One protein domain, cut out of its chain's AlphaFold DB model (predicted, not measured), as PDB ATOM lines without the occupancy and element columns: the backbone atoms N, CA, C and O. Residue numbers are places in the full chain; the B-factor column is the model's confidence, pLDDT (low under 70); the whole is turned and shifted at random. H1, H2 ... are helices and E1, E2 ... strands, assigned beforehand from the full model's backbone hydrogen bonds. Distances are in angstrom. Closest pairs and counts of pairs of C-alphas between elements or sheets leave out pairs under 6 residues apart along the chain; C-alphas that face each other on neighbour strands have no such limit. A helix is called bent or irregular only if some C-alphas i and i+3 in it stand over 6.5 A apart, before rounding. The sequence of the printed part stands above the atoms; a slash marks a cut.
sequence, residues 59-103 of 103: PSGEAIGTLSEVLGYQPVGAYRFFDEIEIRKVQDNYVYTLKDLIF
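Overview. This is residues 59 to 103 of the 103 residues of an uncharacterized protein of Pseudothermotoga thermarum DSM 5069 (UniProt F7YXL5). A small antiparallel sheet of three strands, order E1 - E2 - E3, has two short helices, H1 and H2, at one end. The 45 printed residues, mixed in class, run E1, H1, H2, E2, E3. The whole is flat, 32 by 27 by 11 A, and only just compact, close to loose, with a radius of gyration of the C-alphas of 10.8 A.

Along the chain. E1, residues 62 to 66, begins at C-alpha 62 (-74.958, -99.845, -6.014). H1 is residues 67 to 71; H2, residues 77 to 83, is only just irregular, with C-alphas 78 and 81 6.9 A apart. The hairpin of E2, residues 85 to 90, 15.7 A, and E3, residues 93 to 98, 17.0 A, ends at C-alpha 98 (-64.186, -103.293, 2.575).

Arrangement. Between the antiparallel neighbours E1 and E2, N 64 and O 87 are within hydrogen-bond range at 2.9 A, and between the antiparallel neighbours E2 and E3, N 88 and O 95 are within hydrogen-bond range at 2.8 A. H1 is on the sheet, over none of its strands. H2 only grazes it with residues 81 to 83. H1 and H2 touch, the closest C-alphas being Ser 68 and Phe 82, 5.0 A. Every O i to N i+4 pair is within range in H1; in H2 0 of 3 are, against 3 of 4 O i to N i+3 pairs.

Size, cuts and confidence. The farthest C-alphas, Gly 77 and Gln 91, are 32.8 A apart. The printed part has no cut and no long link. Residues 59 to 60 and 100 to 103 have pLDDT under 70.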
ATOM      1  N   PRO A  59     -70.280 -95.009   2.340       57.91
ATOM      2  CA  PRO A  59     -70.970 -96.305   2.308       57.91
ATOM      3  C   PRO A  59     -72.104 -96.382   1.266       57.91
ATOM      4  O   PRO A  59     -72.889 -97.328   1.272       57.91
ATOM      5  N   SER A  60     -72.265 -95.371   0.409       67.94
ATOM      6  CA  SER A  60     -73.393 -95.263  -0.521       67.94
ATOM      7  C   SER A  60     -73.030 -95.750  -1.927       67.94
ATOM      8  O   SER A  60     -71.889 -95.636  -2.360       67.94
ATOM      9  N   GLY A  61     -74.018 -96.300  -2.642       75.00
ATOM     10  CA  GLY A  61     -73.892 -96.749  -4.033       75.00
ATOM     11  C   GLY A  61     -74.410 -98.166  -4.277       75.00
ATOM     12  O   GLY A  61     -74.647 -98.929  -3.338       75.00
ATOM     13  N   GLU A  62     -74.586 -98.502  -5.553       83.50
ATOM     14  CA  GLU A  62     -74.958 -99.845  -6.014       83.50
ATOM     15  C   GLU A  62     -73.712-100.733  -6.065       83.50
ATOM     16  O   GLU A  62     -72.732-100.369  -6.712       83.50
ATOM     17  N   ALA A  63     -73.729-101.884  -5.389       84.19
ATOM     18  CA  ALA A  63     -72.623-102.837  -5.448       84.19
ATOM     19  C   ALA A  63     -72.533-103.457  -6.852       84.19
ATOM     20  O   ALA A  63     -73.506-104.030  -7.338       84.19
ATOM     21  N   ILE A  64     -71.366-103.346  -7.490       87.25
ATOM     22  CA  ILE A  64     -71.128-103.863  -8.850       87.25
ATOM     23  C   ILE A  64     -70.193-105.080  -8.886       87.25
ATOM     24  O   ILE A  64     -70.043-105.688  -9.943       87.25
ATOM     25  N   GLY A  65     -69.572-105.433  -7.758       86.12
ATOM     26  CA  GLY A  65     -68.668-106.579  -7.628       86.12
ATOM     27  C   GLY A  65     -67.459-106.278  -6.747       86.12
ATOM     28  O   GLY A  65     -67.377-105.214  -6.123       86.12
ATOM     29  N   THR A  66     -66.511-107.212  -6.695       85.88
ATOM     30  CA  THR A  66     -65.224-106.997  -6.013       85.88
ATOM     31  C   THR A  66     -64.174-106.416  -6.952       85.88
ATOM     32  O   THR A  66     -64.264-106.519  -8.178       85.88
ATOM     33  N   LEU A  67     -63.130-105.809  -6.388       82.56
ATOM     34  CA  LEU A  67     -62.012-105.284  -7.173       82.56
ATOM     35  C   LEU A  67     -61.314-106.379  -7.983       82.56
ATOM     36  O   LEU A  67     -60.859-106.111  -9.094       82.56
ATOM     37  N   SER A  68     -61.288-107.615  -7.483       82.81
ATOM     38  CA  SER A  68     -60.770-108.757  -8.241       82.81
ATOM     39  C   SER A  68     -61.610-109.075  -9.487       82.81
ATOM     40  O   SER A  68     -61.042-109.254 -10.565       82.81
ATOM     41  N   GLU A  69     -62.942-109.054  -9.375       82.62
ATOM     42  CA  GLU A  69     -63.875-109.336 -10.473       82.62
ATOM     43  C   GLU A  69     -63.825-108.252 -11.551       82.62
ATOM     44  O   GLU A  69     -63.750-108.560 -12.740       82.62
ATOM     45  N   VAL A  70     -63.802-106.980 -11.143       80.56
ATOM     46  CA  VAL A  70     -63.796-105.854 -12.086       80.56
ATOM     47  C   VAL A  70     -62.453-105.721 -12.806       80.56
ATOM     48  O   VAL A  70     -62.417-105.400 -13.994       80.56
ATOM     49  N   LEU A  71     -61.341-105.991 -12.120       78.69
ATOM     50  CA  LEU A  71     -60.012-105.970 -12.735       78.69
ATOM     51  C   LEU A  71     -59.657-107.273 -13.470       78.69
ATOM     52  O   LEU A  71     -58.660-107.306 -14.190       78.69
ATOM     53  N   GLY A  72     -60.435-108.343 -13.289       79.00
ATOM     54  CA  GLY A  72     -60.155-109.662 -13.860       79.00
ATOM     55  C   GLY A  72     -58.920-110.350 -13.266       79.00
ATOM     56  O   GLY A  72     -58.309-111.194 -13.925       79.00
ATOM     57  N   TYR A  73     -58.523-109.991 -12.042       78.12
ATOM     58  CA  TYR A  73     -57.407-110.637 -11.353       78.12
ATOM     59  C   TYR A  73     -57.869-111.891 -10.618       78.12
ATOM     60  O   TYR A  73     -58.917-111.908  -9.979       78.12
ATOM     61  N   GLN A  74     -57.038-112.937 -10.638       81.19
ATOM     62  CA  GLN A  74     -57.251-114.076  -9.751       81.19
ATOM     63  C   GLN A  74     -56.923-113.673  -8.303       81.19
ATOM     64  O   GLN A  74     -55.819-113.172  -8.061       81.19
ATOM     65  N   PRO A  75     -57.822-113.911  -7.329       82.31
ATOM     66  CA  PRO A  75     -57.635-113.505  -5.935       82.31
ATOM     67  C   PRO A  75     -56.678-114.452  -5.186       82.31
ATOM     68  O   PRO A  75     -57.045-115.129  -4.228       82.31
ATOM     69  N   VAL A  76     -55.420-114.525  -5.631       86.44
ATOM     70  CA  VAL A  76     -54.383-115.414  -5.080       86.44
ATOM     71  C   VAL A  76     -53.146-114.641  -4.626       86.44
ATOM     72  O   VAL A  76     -52.787-113.601  -5.180       86.44
ATOM     73  N   GLY A  77     -52.469-115.161  -3.597       85.94
ATOM     74  CA  GLY A  77     -51.255-114.554  -3.047       85.94
ATOM     75  C   GLY A  77     -51.483-113.111  -2.589       85.94
ATOM     76  O   GLY A  77     -52.423-112.830  -1.848       85.94
ATOM     77  N   ALA A  78     -50.632-112.194  -3.056       74.50
ATOM     78  CA  ALA A  78     -50.714-110.767  -2.733       74.50
ATOM     79  C   ALA A  78     -52.008-110.090  -3.230       74.50
ATOM     80  O   ALA A  78     -52.399-109.061  -2.687       74.50
ATOM     81  N   TYR A  79     -52.693-110.670  -4.223       73.38
ATOM     82  CA  TYR A  79     -53.909-110.106  -4.820       73.38
ATOM     83  C   TYR A  79     -55.200-110.563  -4.141       73.38
ATOM     84  O   TYR A  79     -56.275-110.079  -4.484       73.38
ATOM     85  N   ARG A  80     -55.120-111.458  -3.147       78.19
ATOM     86  CA  ARG A  80     -56.293-111.928  -2.396       78.19
ATOM     87  C   ARG A  80     -57.059-110.783  -1.724       78.19
ATOM     88  O   ARG A  80     -58.277-110.828  -1.653       78.19
ATOM     89  N   PHE A  81     -56.356-109.732  -1.303       79.38
ATOM     90  CA  PHE A  81     -56.958-108.532  -0.715       79.38
ATOM     91  C   PHE A  81     -57.968-107.833  -1.644       79.38
ATOM     92  O   PHE A  81     -58.883-107.175  -1.163       79.38
ATOM     93  N   PHE A  82     -57.852-107.989  -2.967       82.44
ATOM     94  CA  PHE A  82     -58.786-107.368  -3.914       82.44
ATOM     95  C   PHE A  82     -60.172-108.024  -3.930       82.44
ATOM     96  O   PHE A  82     -61.113-107.415  -4.430       82.44
ATOM     97  N   ASP A  83     -60.323-109.227  -3.377       85.06
ATOM     98  CA  ASP A  83     -61.641-109.848  -3.188       85.06
ATOM     99  C   ASP A  83     -62.384-109.291  -1.958       85.06
ATOM    100  O   ASP A  83     -63.612-109.340  -1.872       85.06
ATOM    101  N   GLU A  84     -61.634-108.689  -1.031       84.31
ATOM    102  CA  GLU A  84     -62.162-108.046   0.176       84.31
ATOM    103  C   GLU A  84     -62.564-106.585  -0.067       84.31
ATOM    104  O   GLU A  84     -63.199-105.969   0.784       84.31
ATOM    105  N   ILE A  85     -62.200-106.012  -1.219       83.31
ATOM    106  CA  ILE A  85     -62.615-104.666  -1.619       83.31
ATOM    107  C   ILE A  85     -63.865-104.786  -2.488       83.31
ATOM    108  O   ILE A  85     -63.797-105.227  -3.636       83.31
ATOM    109  N   GLU A  86     -64.998-104.351  -1.953       85.75
ATOM    110  CA  GLU A  86     -66.241-104.166  -2.690       85.75
ATOM    111  C   GLU A  86     -66.236-102.820  -3.418       85.75
ATOM    112  O   GLU A  86     -65.800-101.794  -2.886       85.75
ATOM    113  N   ILE A  87     -66.743-102.828  -4.646       84.38
ATOM    114  CA  ILE A  87     -66.875-101.639  -5.478       84.38
ATOM    115  C   ILE A  87     -68.345-101.272  -5.572       84.38
ATOM    116  O   ILE A  87     -69.192-102.088  -5.949       84.38
ATOM    117  N   ARG A  88     -68.636-100.009  -5.272       83.25
ATOM    118  CA  ARG A  88     -69.967 -99.420  -5.349       83.25
ATOM    119  C   ARG A  88     -69.978 -98.299  -6.373       83.25
ATOM    120  O   ARG A  88     -69.098 -97.444  -6.372       83.25
ATOM    121  N   LYS A  89     -70.967 -98.281  -7.261       81.88
ATOM    122  CA  LYS A  89     -71.163 -97.198  -8.227       81.88
ATOM    123  C   LYS A  89     -72.069 -96.124  -7.626       81.88
ATOM    124  O   LYS A  89     -73.172 -96.417  -7.163       81.88
ATOM    125  N   VAL A  90     -71.613 -94.874  -7.662       81.75
ATOM    126  CA  VAL A  90     -72.356 -93.685  -7.225       81.75
ATOM    127  C   VAL A  90     -72.388 -92.697  -8.379       81.75
ATOM    128  O   VAL A  90     -71.402 -92.010  -8.638       81.75
ATOM    129  N   GLN A  91     -73.529 -92.608  -9.067       80.50
ATOM    130  CA  GLN A  91     -73.676 -91.777 -10.269       80.50
ATOM    131  C   GLN A  91     -72.599 -92.136 -11.317       80.50
ATOM    132  O   GLN A  91     -72.597 -93.266 -11.811       80.50
ATOM    133  N   ASP A  92     -71.678 -91.214 -11.614       74.81
ATOM    134  CA  ASP A  92     -70.565 -91.396 -12.557       74.81
ATOM    135  C   ASP A  92     -69.233 -91.769 -11.880       74.81
ATOM    136  O   ASP A  92     -68.210 -91.881 -12.551       74.81
ATOM    137  N   ASN A  93     -69.232 -91.979 -10.560       71.56
ATOM    138  CA  ASN A  93     -68.044 -92.318  -9.780       71.56
ATOM    139  C   ASN A  93     -68.136 -93.721  -9.172       71.56
ATOM    140  O   ASN A  93     -69.208 -94.325  -9.069       71.56
ATOM    141  N   TYR A  94     -66.988 -94.222  -8.727       76.38
ATOM    142  CA  TYR A  94     -66.871 -95.466  -7.976       76.38
ATOM    143  C   TYR A  94     -66.423 -95.162  -6.557       76.38
ATOM    144  O   TYR A  94     -65.613 -94.266  -6.354       76.38
ATOM    145  N   VAL A  95     -66.928 -95.914  -5.591       77.19
ATOM    146  CA  VAL A  95     -66.511 -95.876  -4.193       77.19
ATOM    147  C   VAL A  95     -66.096 -97.279  -3.779       77.19
ATOM    148  O   VAL A  95     -66.665 -98.268  -4.243       77.19
ATOM    149  N   TYR A  96     -65.086 -97.357  -2.919       77.31
ATOM    150  CA  TYR A  96     -64.461 -98.608  -2.506       77.31
ATOM    151  C   TYR A  96     -64.677 -98.786  -1.021       77.31
ATOM    152  O   TYR A  96     -64.309 -97.927  -0.218       77.31
ATOM    153  N   THR A  97     -65.279 -99.909  -0.664       76.06
ATOM    154  CA  THR A  97     -65.530-100.288   0.720       76.06
ATOM    155  C   THR A  97     -64.908-101.648   0.971       76.06
ATOM    156  O   THR A  97     -64.795-102.467   0.062       76.06
ATOM    157  N   LEU A  98     -64.481-101.915   2.200       77.38
ATOM    158  CA  LEU A  98     -64.186-103.293   2.575       77.38
ATOM    159  C   LEU A  98     -65.517-104.047   2.647       77.38
ATOM    160  O   LEU A  98     -66.498-103.487   3.143       77.38
ATOM    161  N   LYS A  99     -65.566-105.286   2.148       75.38
ATOM    162  CA  LYS A  99     -66.687-106.184   2.435       75.38
ATOM    163  C   LYS A  99     -66.844-106.254   3.950       75.38
ATOM    164  O   LYS A  99     -65.856-106.434   4.665       75.38
ATOM    165  N   ASP A 100     -68.077-106.126   4.431       64.75
ATOM    166  CA  ASP A 100     -68.383-106.433   5.823       64.75
ATOM    167  C   ASP A 100     -68.064-107.915   6.054       64.75
ATOM    168  O   ASP A 100     -68.827-108.812   5.691       64.75
ATOM    169  N   LEU A 101     -66.896-108.175   6.642       57.19
ATOM    170  CA  LEU A 101     -66.514-109.475   7.175       57.19
ATOM    171  C   LEU A 101     -67.317-109.689   8.461       57.19
ATOM    172  O   LEU A 101     -66.792-109.554   9.565       57.19
ATOM    173  N   ILE A 102     -68.618-109.950   8.323       48.12
ATOM    174  CA  ILE A 102     -69.438-110.410   9.442       48.12
ATOM    175  C   ILE A 102     -68.924-111.809   9.802       48.12
ATOM    176  O   ILE A 102     -69.199-112.779   9.093       48.12
ATOM    177  N   PHE A 103     -68.137-111.876  10.875       41.31
ATOM    178  CA  PHE A 103     -67.872-113.092  11.640       41.31
ATOM    179  C   PHE A 103     -68.916-113.240  12.745       41.31
ATOM    180  O   PHE A 103     -69.217-112.220  13.409       41.31
TER     181      PHE A 103